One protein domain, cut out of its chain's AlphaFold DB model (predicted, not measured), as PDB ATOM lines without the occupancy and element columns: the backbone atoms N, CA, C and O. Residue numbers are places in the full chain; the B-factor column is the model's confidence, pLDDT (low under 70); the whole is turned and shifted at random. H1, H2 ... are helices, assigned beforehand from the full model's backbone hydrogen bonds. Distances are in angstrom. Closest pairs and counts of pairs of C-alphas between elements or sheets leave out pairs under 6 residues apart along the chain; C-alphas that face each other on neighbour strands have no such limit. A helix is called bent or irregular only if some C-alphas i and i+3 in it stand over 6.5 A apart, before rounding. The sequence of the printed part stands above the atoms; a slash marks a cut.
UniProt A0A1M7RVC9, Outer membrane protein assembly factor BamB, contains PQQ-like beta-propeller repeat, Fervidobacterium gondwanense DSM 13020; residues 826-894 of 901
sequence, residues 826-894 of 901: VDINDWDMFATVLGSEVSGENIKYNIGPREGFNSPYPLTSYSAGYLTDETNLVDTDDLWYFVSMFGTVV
ATOM      1  N   VAL A 826     -30.655  12.651 -13.270       88.69
ATOM      2  CA  VAL A 826     -29.812  13.755 -12.795       88.69
ATOM      3  C   VAL A 826     -30.719  14.718 -12.051       88.69
ATOM      4  O   VAL A 826     -31.490  15.453 -12.681       88.69
ATOM      5  N   ASP A 827     -30.678  14.696 -10.724       88.94
ATOM      6  CA  ASP A 827     -31.567  15.496  -9.884       88.94
ATOM      7  C   ASP A 827     -30.831  16.306  -8.798       88.94
ATOM      8  O   ASP A 827     -29.642  16.620  -8.897       88.94
ATOM      9  N   ILE A 828     -31.578  16.799  -7.804       85.94
ATOM     10  CA  ILE A 828     -31.031  17.655  -6.746       85.94
ATOM     11  C   ILE A 828     -30.141  16.883  -5.763       85.94
ATOM     12  O   ILE A 828     -29.252  17.479  -5.165       85.94
ATOM     13  N   ASN A 829     -30.327  15.568  -5.630       87.81
ATOM     14  CA  ASN A 829     -29.476  14.714  -4.808       87.81
ATOM     15  C   ASN A 829     -28.085  14.589  -5.443       87.81
ATOM     16  O   ASN A 829     -27.084  14.688  -4.735       87.81
ATOM     17  N   ASP A 830     -28.010  14.470  -6.773       86.62
ATOM     18  CA  ASP A 830     -26.747  14.506  -7.514       86.62
ATOM     19  C   ASP A 830     -26.052  15.858  -7.382       86.62
ATOM     20  O   ASP A 830     -24.843  15.913  -7.154       86.62
ATOM     21  N   TRP A 831     -26.813  16.955  -7.457       82.44
ATOM     22  CA  TRP A 831     -26.278  18.296  -7.224       82.44
ATOM     23  C   TRP A 831     -25.733  18.459  -5.803       82.44
ATOM     24  O   TRP A 831     -24.658  19.028  -5.614       82.44
ATOM     25  N   ASP A 832     -26.434  17.938  -4.797       83.31
ATOM     26  CA  ASP A 832     -25.981  17.980  -3.410       83.31
ATOM     27  C   ASP A 832     -24.749  17.077  -3.196       83.31
ATOM     28  O   ASP A 832     -23.830  17.466  -2.468       83.31
ATOM     29  N   MET A 833     -24.649  15.923  -3.872       79.81
ATOM     30  CA  MET A 833     -23.427  15.104  -3.893       79.81
ATOM     31  C   MET A 833     -22.254  15.845  -4.550       79.81
ATOM     32  O   MET A 833     -21.161  15.888  -3.981       79.81
ATOM     33  N   PHE A 834     -22.489  16.458  -5.712       76.31
ATOM     34  CA  PHE A 834     -21.540  17.284  -6.459       76.31
ATOM     35  C   PHE A 834     -21.025  18.434  -5.578       76.31
ATOM     36  O   PHE A 834     -19.840  18.503  -5.250       76.31
ATOM     37  N   ALA A 835     -21.923  19.273  -5.062       75.06
ATOM     38  CA  ALA A 835     -21.590  20.411  -4.208       75.06
ATOM     39  C   ALA A 835     -20.872  20.017  -2.899       75.06
ATOM     40  O   ALA A 835     -20.048  20.783  -2.397       75.06
ATOM     41  N   THR A 836     -21.144  18.826  -2.352       75.44
ATOM     42  CA  THR A 836     -20.511  18.338  -1.112       75.44
ATOM     43  C   THR A 836     -19.051  17.912  -1.309       75.44
ATOM     44  O   THR A 836     -18.253  18.038  -0.378       75.44
ATOM     45  N   VAL A 837     -18.676  17.406  -2.488       70.12
ATOM     46  CA  VAL A 837     -17.337  16.827  -2.724       70.12
ATOM     47  C   VAL A 837     -16.319  17.850  -3.242       70.12
ATOM     48  O   VAL A 837     -15.118  17.682  -3.028       70.12
ATOM     49  N   LEU A 838     -16.779  18.889  -3.938       63.59
ATOM     50  CA  LEU A 838     -15.981  19.493  -5.006       63.59
ATOM     51  C   LEU A 838     -15.141  20.728  -4.674       63.59
ATOM     52  O   LEU A 838     -14.051  20.882  -5.223       63.59
ATOM     53  N   GLY A 839     -15.613  21.621  -3.804       68.62
ATOM     54  CA  GLY A 839     -14.919  22.890  -3.562       68.62
ATOM     55  C   GLY A 839     -14.720  23.688  -4.861       68.62
ATOM     56  O   GLY A 839     -15.691  24.182  -5.420       68.62
ATOM     57  N   SER A 840     -13.469  23.824  -5.313       75.38
ATOM     58  CA  SER A 840     -13.107  24.462  -6.590       75.38
ATOM     59  C   SER A 840     -12.197  23.607  -7.488       75.38
ATOM     60  O   SER A 840     -11.743  24.108  -8.514       75.38
ATOM     61  N   GLU A 841     -11.861  22.372  -7.094       81.31
ATOM     62  CA  GLU A 841     -10.908  21.497  -7.806       81.31
ATOM     63  C   GLU A 841     -11.065  20.025  -7.365       81.31
ATOM     64  O   GLU A 841     -11.120  19.737  -6.165       81.31
ATOM     65  N   VAL A 842     -11.077  19.079  -8.313       81.25
ATOM     66  CA  VAL A 842     -11.053  17.629  -8.039       81.25
ATOM     67  C   VAL A 842      -9.657  17.030  -8.078       81.25
ATOM     68  O   VAL A 842      -8.808  17.378  -8.889       81.25
ATOM     69  N   SER A 843      -9.434  16.023  -7.234       76.00
ATOM     70  CA  SER A 843      -8.218  15.211  -7.273       76.00
ATOM     71  C   SER A 843      -8.463  13.781  -6.778       76.00
ATOM     72  O   SER A 843      -9.447  13.491  -6.092       76.00
ATOM     73  N   GLY A 844      -7.565  12.860  -7.144       74.81
ATOM     74  CA  GLY A 844      -7.641  11.454  -6.737       74.81
ATOM     75  C   GLY A 844      -8.931  10.766  -7.202       74.81
ATOM     76  O   GLY A 844      -9.350  10.920  -8.345       74.81
ATOM     77  N   GLU A 845      -9.585  10.019  -6.308       67.12
ATOM     78  CA  GLU A 845     -10.842   9.316  -6.618       67.12
ATOM     79  C   GLU A 845     -12.012  10.253  -6.971       67.12
ATOM     80  O   GLU A 845     -12.999   9.800  -7.557       67.12
ATOM     81  N   ASN A 846     -11.902  11.553  -6.663       73.31
ATOM     82  CA  ASN A 846     -12.943  12.543  -6.934       73.31
ATOM     83  C   ASN A 846     -12.922  13.073  -8.377       73.31
ATOM     84  O   ASN A 846     -13.861  13.757  -8.765       73.31
ATOM     85  N   ILE A 847     -11.929  12.716  -9.203       72.00
ATOM     86  CA  ILE A 847     -11.873  13.111 -10.628       72.00
ATOM     87  C   ILE A 847     -13.130  12.665 -11.405       72.00
ATOM     88  O   ILE A 847     -13.534  13.317 -12.359       72.00
ATOM     89  N   LYS A 848     -13.828  11.615 -10.946       68.56
ATOM     90  CA  LYS A 848     -15.129  11.177 -11.495       68.56
ATOM     91  C   LYS A 848     -16.253  12.226 -11.428       68.56
ATOM     92  O   LYS A 848     -17.269  12.038 -12.088       68.56
ATOM     93  N   TYR A 849     -16.096  13.263 -10.604       75.38
ATOM     94  CA  TYR A 849     -17.042  14.372 -10.478       75.38
ATOM     95  C   TYR A 849     -16.720  15.540 -11.430       75.38
ATOM     96  O   TYR A 849     -17.474  16.507 -11.453       75.38
ATOM     97  N   ASN A 850     -15.647  15.453 -12.230       78.25
ATOM     98  CA  ASN A 850     -15.401  16.379 -13.336       78.25
ATOM     99  C   ASN A 850     -16.410  16.115 -14.469       78.25
ATOM    100  O   ASN A 850     -16.456  15.022 -15.049       78.25
ATOM    101  N   ILE A 851     -17.229  17.121 -14.768       79.62
ATOM    102  CA  ILE A 851     -18.304  17.063 -15.767       79.62
ATOM    103  C   ILE A 851     -18.224  18.224 -16.757       79.62
ATOM    104  O   ILE A 851     -19.214  18.501 -17.433       79.62
ATOM    105  N   GLY A 852     -17.060  18.871 -16.848       79.62
ATOM    106  CA  GLY A 852     -16.824  20.045 -17.673       79.62
ATOM    107  C   GLY A 852     -17.034  19.814 -19.176       79.62
ATOM    108  O   GLY A 852     -17.458  18.735 -19.609       79.62
ATOM    109  N   PRO A 853     -16.738  20.831 -20.006       84.25
ATOM    110  CA  PRO A 853     -17.018  20.831 -21.438       84.25
ATOM    111  C   PRO A 853     -16.652  19.527 -22.151       84.25
ATOM    112  O   PRO A 853     -15.554  18.982 -21.981       84.25
ATOM    113  N   ARG A 854     -17.577  19.030 -22.980       86.06
ATOM    114  CA  ARG A 854     -17.436  17.754 -23.689       86.06
ATOM    115  C   ARG A 854     -17.580  17.896 -25.201       86.06
ATOM    116  O   ARG A 854     -18.586  18.396 -25.699       86.06
ATOM    117  N   GLU A 855     -16.583  17.408 -25.934       87.44
ATOM    118  CA  GLU A 855     -16.595  17.360 -27.397       87.44
ATOM    119  C   GLU A 855     -17.598  16.310 -27.886       87.44
ATOM    120  O   GLU A 855     -17.628  15.185 -27.391       87.44
ATOM    121  N   GLY A 856     -18.440  16.683 -28.853       82.88
ATOM    122  CA  GLY A 856     -19.486  15.805 -29.387       82.88
ATOM    123  C   GLY A 856     -20.690  15.592 -28.461       82.88
ATOM    124  O   GLY A 856     -21.561  14.788 -28.793       82.88
ATOM    125  N   PHE A 857     -20.777  16.298 -27.326       86.38
ATOM    126  CA  PHE A 857     -21.947  16.229 -26.451       86.38
ATOM    127  C   PHE A 857     -23.211  16.740 -27.150       86.38
ATOM    128  O   PHE A 857     -23.239  17.859 -27.667       86.38
ATOM    129  N   ASN A 858     -24.278  15.944 -27.083       85.69
ATOM    130  CA  ASN A 858     -25.618  16.347 -27.488       85.69
ATOM    131  C   ASN A 858     -26.542  16.390 -26.266       85.69
ATOM    132  O   ASN A 858     -26.653  15.411 -25.524       85.69
ATOM    133  N   SER A 859     -27.223  17.528 -26.089       78.44
ATOM    134  CA  SER A 859     -28.161  17.753 -24.984       78.44
ATOM    135  C   SER A 859     -29.233  16.649 -24.920       78.44
ATOM    136  O   SER A 859     -29.753  16.247 -25.965       78.44
ATOM    137  N   PRO A 860     -29.619  16.183 -23.713       76.00
ATOM    138  CA  PRO A 860     -30.613  15.123 -23.524       76.00
ATOM    139  C   PRO A 860     -32.052  15.501 -23.912       76.00
ATOM    140  O   PRO A 860     -32.969  14.734 -23.628       76.00
ATOM    141  N   TYR A 861     -32.297  16.655 -24.543       73.00
ATOM    142  CA  TYR A 861     -33.629  17.030 -25.017       73.00
ATOM    143  C   TYR A 861     -33.662  17.282 -26.537       73.00
ATOM    144  O   TYR A 861     -33.059  18.253 -27.000       73.00
ATOM    145  N   PRO A 862     -34.410  16.478 -27.324       69.31
ATOM    146  CA  PRO A 862     -35.199  15.307 -26.914       69.31
ATOM    147  C   PRO A 862     -34.327  14.121 -26.453       69.31
ATOM    148  O   PRO A 862     -33.215  13.940 -26.937       69.31
ATOM    149  N   LEU A 863     -34.862  13.265 -25.570       67.56
ATOM    150  CA  LEU A 863     -34.127  12.126 -24.978       67.56
ATOM    151  C   LEU A 863     -33.465  11.217 -26.026       67.56
ATOM    152  O   LEU A 863     -32.355  10.734 -25.827       67.56
ATOM    153  N   THR A 864     -34.099  11.051 -27.187       68.44
ATOM    154  CA  THR A 864     -33.582  10.238 -28.292       68.44
ATOM    155  C   THR A 864     -32.253  10.730 -28.871       68.44
ATOM    156  O   THR A 864     -31.519   9.905 -29.417       68.44
ATOM    157  N   SER A 865     -31.917  12.021 -28.746       72.00
ATOM    158  CA  SER A 865     -30.661  12.609 -29.235       72.00
ATOM    159  C   SER A 865     -29.571  12.754 -28.171       72.00
ATOM    160  O   SER A 865     -28.525  13.319 -28.482       72.00
ATOM    161  N   TYR A 866     -29.775  12.250 -26.948       81.25
ATOM    162  CA  TYR A 866     -28.714  12.239 -25.939       81.25
ATOM    163  C   TYR A 866     -27.466  11.517 -26.456       81.25
ATOM    164  O   TYR A 866     -27.574  10.438 -27.035       81.25
ATOM    165  N   SER A 867     -26.291  12.097 -26.217       79.88
ATOM    166  CA  SER A 867     -25.003  11.434 -26.410       79.88
ATOM    167  C   SER A 867     -23.969  12.104 -25.520       79.88
ATOM    168  O   SER A 867     -23.702  13.296 -25.688       79.88
ATOM    169  N   ALA A 868     -23.386  11.364 -24.576       79.12
ATOM    170  CA  ALA A 868     -22.283  11.861 -23.761       79.12
ATOM    171  C   ALA A 868     -21.051  12.115 -24.648       79.12
ATOM    172  O   ALA A 868     -20.642  11.237 -25.397       79.12
ATOM    173  N   GLY A 869     -20.466  13.312 -24.570       83.50
ATOM    174  CA  GLY A 869     -19.243  13.646 -25.307       83.50
ATOM    175  C   GLY A 869     -17.958  13.316 -24.538       83.50
ATOM    176  O   GLY A 869     -17.986  13.031 -23.333       83.50
ATOM    177  N   TYR A 870     -16.813  13.420 -25.215       85.69
ATOM    178  CA  TYR A 870     -15.484  13.256 -24.615       85.69
ATOM    179  C   TYR A 870     -15.146  14.425 -23.697       85.69
ATOM    180  O   TYR A 870     -15.267  15.569 -24.121       85.69
ATOM    181  N   LEU A 871     -14.709  14.164 -22.462       81.25
ATOM    182  CA  LEU A 871     -14.314  15.231 -21.534       81.25
ATOM    183  C   LEU A 871     -13.100  15.988 -22.089       81.25
ATOM    184  O   LEU A 871     -12.054  15.383 -22.311       81.25
ATOM    185  N   THR A 872     -13.261  17.293 -22.316       80.75
ATOM    186  CA  THR A 872     -12.198  18.188 -22.813       80.75
ATOM    187  C   THR A 872     -11.622  19.106 -21.742       80.75
ATOM    188  O   THR A 872     -10.624  19.772 -22.003       80.75
ATOM    189  N   ASP A 873     -12.203  19.129 -20.537       79.12
ATOM    190  CA  ASP A 873     -11.526  19.754 -19.405       79.12
ATOM    191  C   ASP A 873     -10.303  18.923 -18.983       79.12
ATOM    192  O   ASP A 873     -10.411  17.765 -18.577       79.12
ATOM    193  N   GLU A 874      -9.130  19.548 -19.068       74.00
ATOM    194  CA  GLU A 874      -7.861  19.028 -18.550       74.00
ATOM    195  C   GLU A 874      -7.512  19.613 -17.167       74.00
ATOM    196  O   GLU A 874      -6.527  19.200 -16.549       74.00
ATOM    197  N   THR A 875      -8.264  20.611 -16.687       78.19
ATOM    198  CA  THR A 875      -7.876  21.426 -15.530       78.19
ATOM    199  C   THR A 875      -8.307  20.835 -14.195       78.19
ATOM    200  O   THR A 875      -7.676  21.154 -13.187       78.19
ATOM    201  N   ASN A 876      -9.321  19.960 -14.174       80.38
ATOM    202  CA  ASN A 876      -9.945  19.428 -12.957       80.38
ATOM    203  C   ASN A 876     -10.490  20.516 -12.016       80.38
ATOM    204  O   ASN A 876     -10.773  20.237 -10.849       80.38
ATOM    205  N   LEU A 877     -10.633  21.749 -12.498       83.19
ATOM    206  CA  LEU A 877     -11.290  22.812 -11.759       83.19
ATOM    207  C   LEU A 877     -12.798  22.568 -11.770       83.19
ATOM    208  O   LEU A 877     -13.320  21.874 -12.632       83.19
ATOM    209  N   VAL A 878     -13.479  23.118 -10.774       80.56
ATOM    210  CA  VAL A 878     -14.941  23.079 -10.690       80.56
ATOM    211  C   VAL A 878     -15.402  24.505 -10.901       80.56
ATOM    212  O   VAL A 878     -15.278  25.337  -9.993       80.56
ATOM    213  N   ASP A 879     -15.843  24.810 -12.117       83.19
ATOM    214  CA  ASP A 879     -16.102  26.184 -12.529       83.19
ATOM    215  C   ASP A 879     -17.530  26.420 -13.056       83.19
ATOM    216  O   ASP A 879     -18.496  25.754 -12.677       83.19
ATOM    217  N   THR A 880     -17.705  27.502 -13.812       82.69
ATOM    218  CA  THR A 880     -19.020  27.916 -14.309       82.69
ATOM    219  C   THR A 880     -19.494  27.038 -15.471       82.69
ATOM    220  O   THR A 880     -20.703  26.883 -15.642       82.69
ATOM    221  N   ASP A 881     -18.584  26.428 -16.230       84.00
ATOM    222  CA  ASP A 881     -18.918  25.569 -17.363       84.00
ATOM    223  C   ASP A 881     -19.358  24.167 -16.902       84.00
ATOM    224  O   ASP A 881     -20.318  23.637 -17.466       84.00
ATOM    225  N   ASP A 882     -18.792  23.620 -15.814       81.88
ATOM    226  CA  ASP A 882     -19.342  22.431 -15.131       81.88
ATOM    227  C   ASP A 882     -20.789  22.656 -14.678       81.88
ATOM    228  O   ASP A 882     -21.657  21.806 -14.883       81.88
ATOM    229  N   LEU A 883     -21.068  23.823 -14.081       82.62
ATOM    230  CA  LEU A 883     -22.414  24.203 -13.651       82.62
ATOM    231  C   LEU A 883     -23.372  24.289 -14.846       82.62
ATOM    232  O   LEU A 883     -24.487  23.773 -14.761       82.62
ATOM    233  N   TRP A 884     -22.970  24.907 -15.961       85.06
ATOM    234  CA  TRP A 884     -23.802  24.941 -17.170       85.06
ATOM    235  C   TRP A 884     -24.069  23.542 -17.720       85.06
ATOM    236  O   TRP A 884     -25.200  23.247 -18.115       85.06
ATOM    237  N   TYR A 885     -23.057  22.674 -17.713       85.81
ATOM    238  CA  TYR A 885     -23.193  21.300 -18.169       85.81
ATOM    239  C   TYR A 885     -24.154  20.511 -17.270       85.81
ATOM    240  O   TYR A 885     -25.112  19.922 -17.774       85.81
ATOM    241  N   PHE A 886     -23.988  20.580 -15.945       85.25
ATOM    242  CA  PHE A 886     -24.899  19.962 -14.978       85.25
ATOM    243  C   PHE A 886     -26.339  20.467 -15.136       85.25
ATOM    244  O   PHE A 886     -27.277  19.677 -15.226       85.25
ATOM    245  N   VAL A 887     -26.534  21.785 -15.245       85.00
ATOM    246  CA  VAL A 887     -27.859  22.395 -15.444       85.00
ATOM    247  C   VAL A 887     -28.495  21.958 -16.769       85.00
ATOM    248  O   VAL A 887     -29.715  21.827 -16.832       85.00
ATOM    249  N   SER A 888     -27.703  21.671 -17.810       85.00
ATOM    250  CA  SER A 888     -28.212  21.116 -19.076       85.00
ATOM    251  C   SER A 888     -28.694  19.661 -18.973       85.00
ATOM    252  O   SER A 888     -29.461  19.209 -19.825       85.00
ATOM    253  N   MET A 889     -28.257  18.948 -17.929       85.62
ATOM    254  CA  MET A 889     -28.641  17.572 -17.606       85.62
ATOM    255  C   MET A 889     -29.755  17.503 -16.546       85.62
ATOM    256  O   MET A 889     -30.501  16.526 -16.511       85.62
ATOM    257  N   PHE A 890     -29.903  18.525 -15.701       85.69
ATOM    258  CA  PHE A 890     -30.808  18.524 -14.550       85.69
ATOM    259  C   PHE A 890     -32.282  18.268 -14.914       85.69
ATOM    260  O   PHE A 890     -32.867  18.937 -15.766       85.69
ATOM    261  N   GLY A 891     -32.904  17.313 -14.221       83.25
ATOM    262  CA  GLY A 891     -34.259  16.832 -14.495       83.25
ATOM    263  C   GLY A 891     -34.342  15.762 -15.591       83.25
ATOM    264  O   GLY A 891     -35.447  15.328 -15.923       83.25
ATOM    265  N   THR A 892     -33.211  15.318 -16.150       86.06
ATOM    266  CA  THR A 892     -33.166  14.164 -17.062       86.06
ATOM    267  C   THR A 892     -33.404  12.880 -16.279       86.06
ATOM    268  O   THR A 892     -32.766  12.649 -15.258       86.06
ATOM    269  N   VAL A 893     -34.294  12.022 -16.779       86.69
ATOM    270  CA  VAL A 893     -34.555  10.681 -16.238       86.69
ATOM    271  C   VAL A 893     -34.529   9.697 -17.401       86.69
ATOM    272  O   VAL A 893     -35.285   9.864 -18.360       86.69
ATOM    273  N   VAL A 894     -33.684   8.667 -17.328       84.94
ATOM    274  CA  VAL A 894     -33.636   7.617 -18.359       84.94
ATOM    275  C   VAL A 894     -34.892   6.745 -18.231       84.94
ATOM    276  O   VAL A 894     -35.172   6.266 -17.121       84.94
TER     277      VAL A 894
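Overview. This is residues 826 to 894 of the 901 residues of the protein "Outer membrane protein assembly factor BamB, contains PQQ-like beta-propeller repeat" of Fervidobacterium gondwanense DSM 13020 (UniProt A0A1M7RVC9). There is little regular structure: H1 and short H2 make a helical hairpin, and H3 lies between H1 and a long loop, residues 850 to 879, that folds back on itself. The 69 printed residues hold three named helices, H1, H2, H3 in chain order, and no named strand; the class is all helix, with only 27 residues in named elements. The whole is compact and rounded, with radius of gyration of the C-alphas 12.0 A and spans of 33 by 25 by 20 A.

Along the chain. H1, residues 828 to 838, is 15.3 A long and begins at C-alpha 828 (-31.031, 17.655, -6.746). H2 is residues 844 to 849. H3, residues 880 to 889, is 14.5 A long and ends at C-alpha 889 (-28.641, 17.572, -17.606).

Arrangement. H1 and H2, a hairpin, touch, the closest C-alphas, of Phe 834 and Tyr 849, being 6.7 A apart. They run opposite ways at a shallow tilt of 33 degrees, only just short of steep. H1 and H3 are near each other, with 5 pairs of C-alphas within 10 A. H2 and H3 are apart. H2 is only just irregular: C-alphas 845 and 848 are 6.8 A apart. Every O i to N i+4 pair is within hydrogen-bond range in H1 and H3; in H2 0 of 2 are, beside 2 of 3 O i to N i+3 pairs. Residues 854 to 855 pair with 870 to 871, antiparallel.

Size, cuts and confidence. The farthest C-alphas, of Gly 844 and Pro 862, are 34.4 A apart. The printed part has no cut; the link H1 to H2 is tight, H2 to H3 long. Mean pLDDT of the printed part is 79.9, with residues 838 to 839, 845, 848 and 862 to 864 under 70.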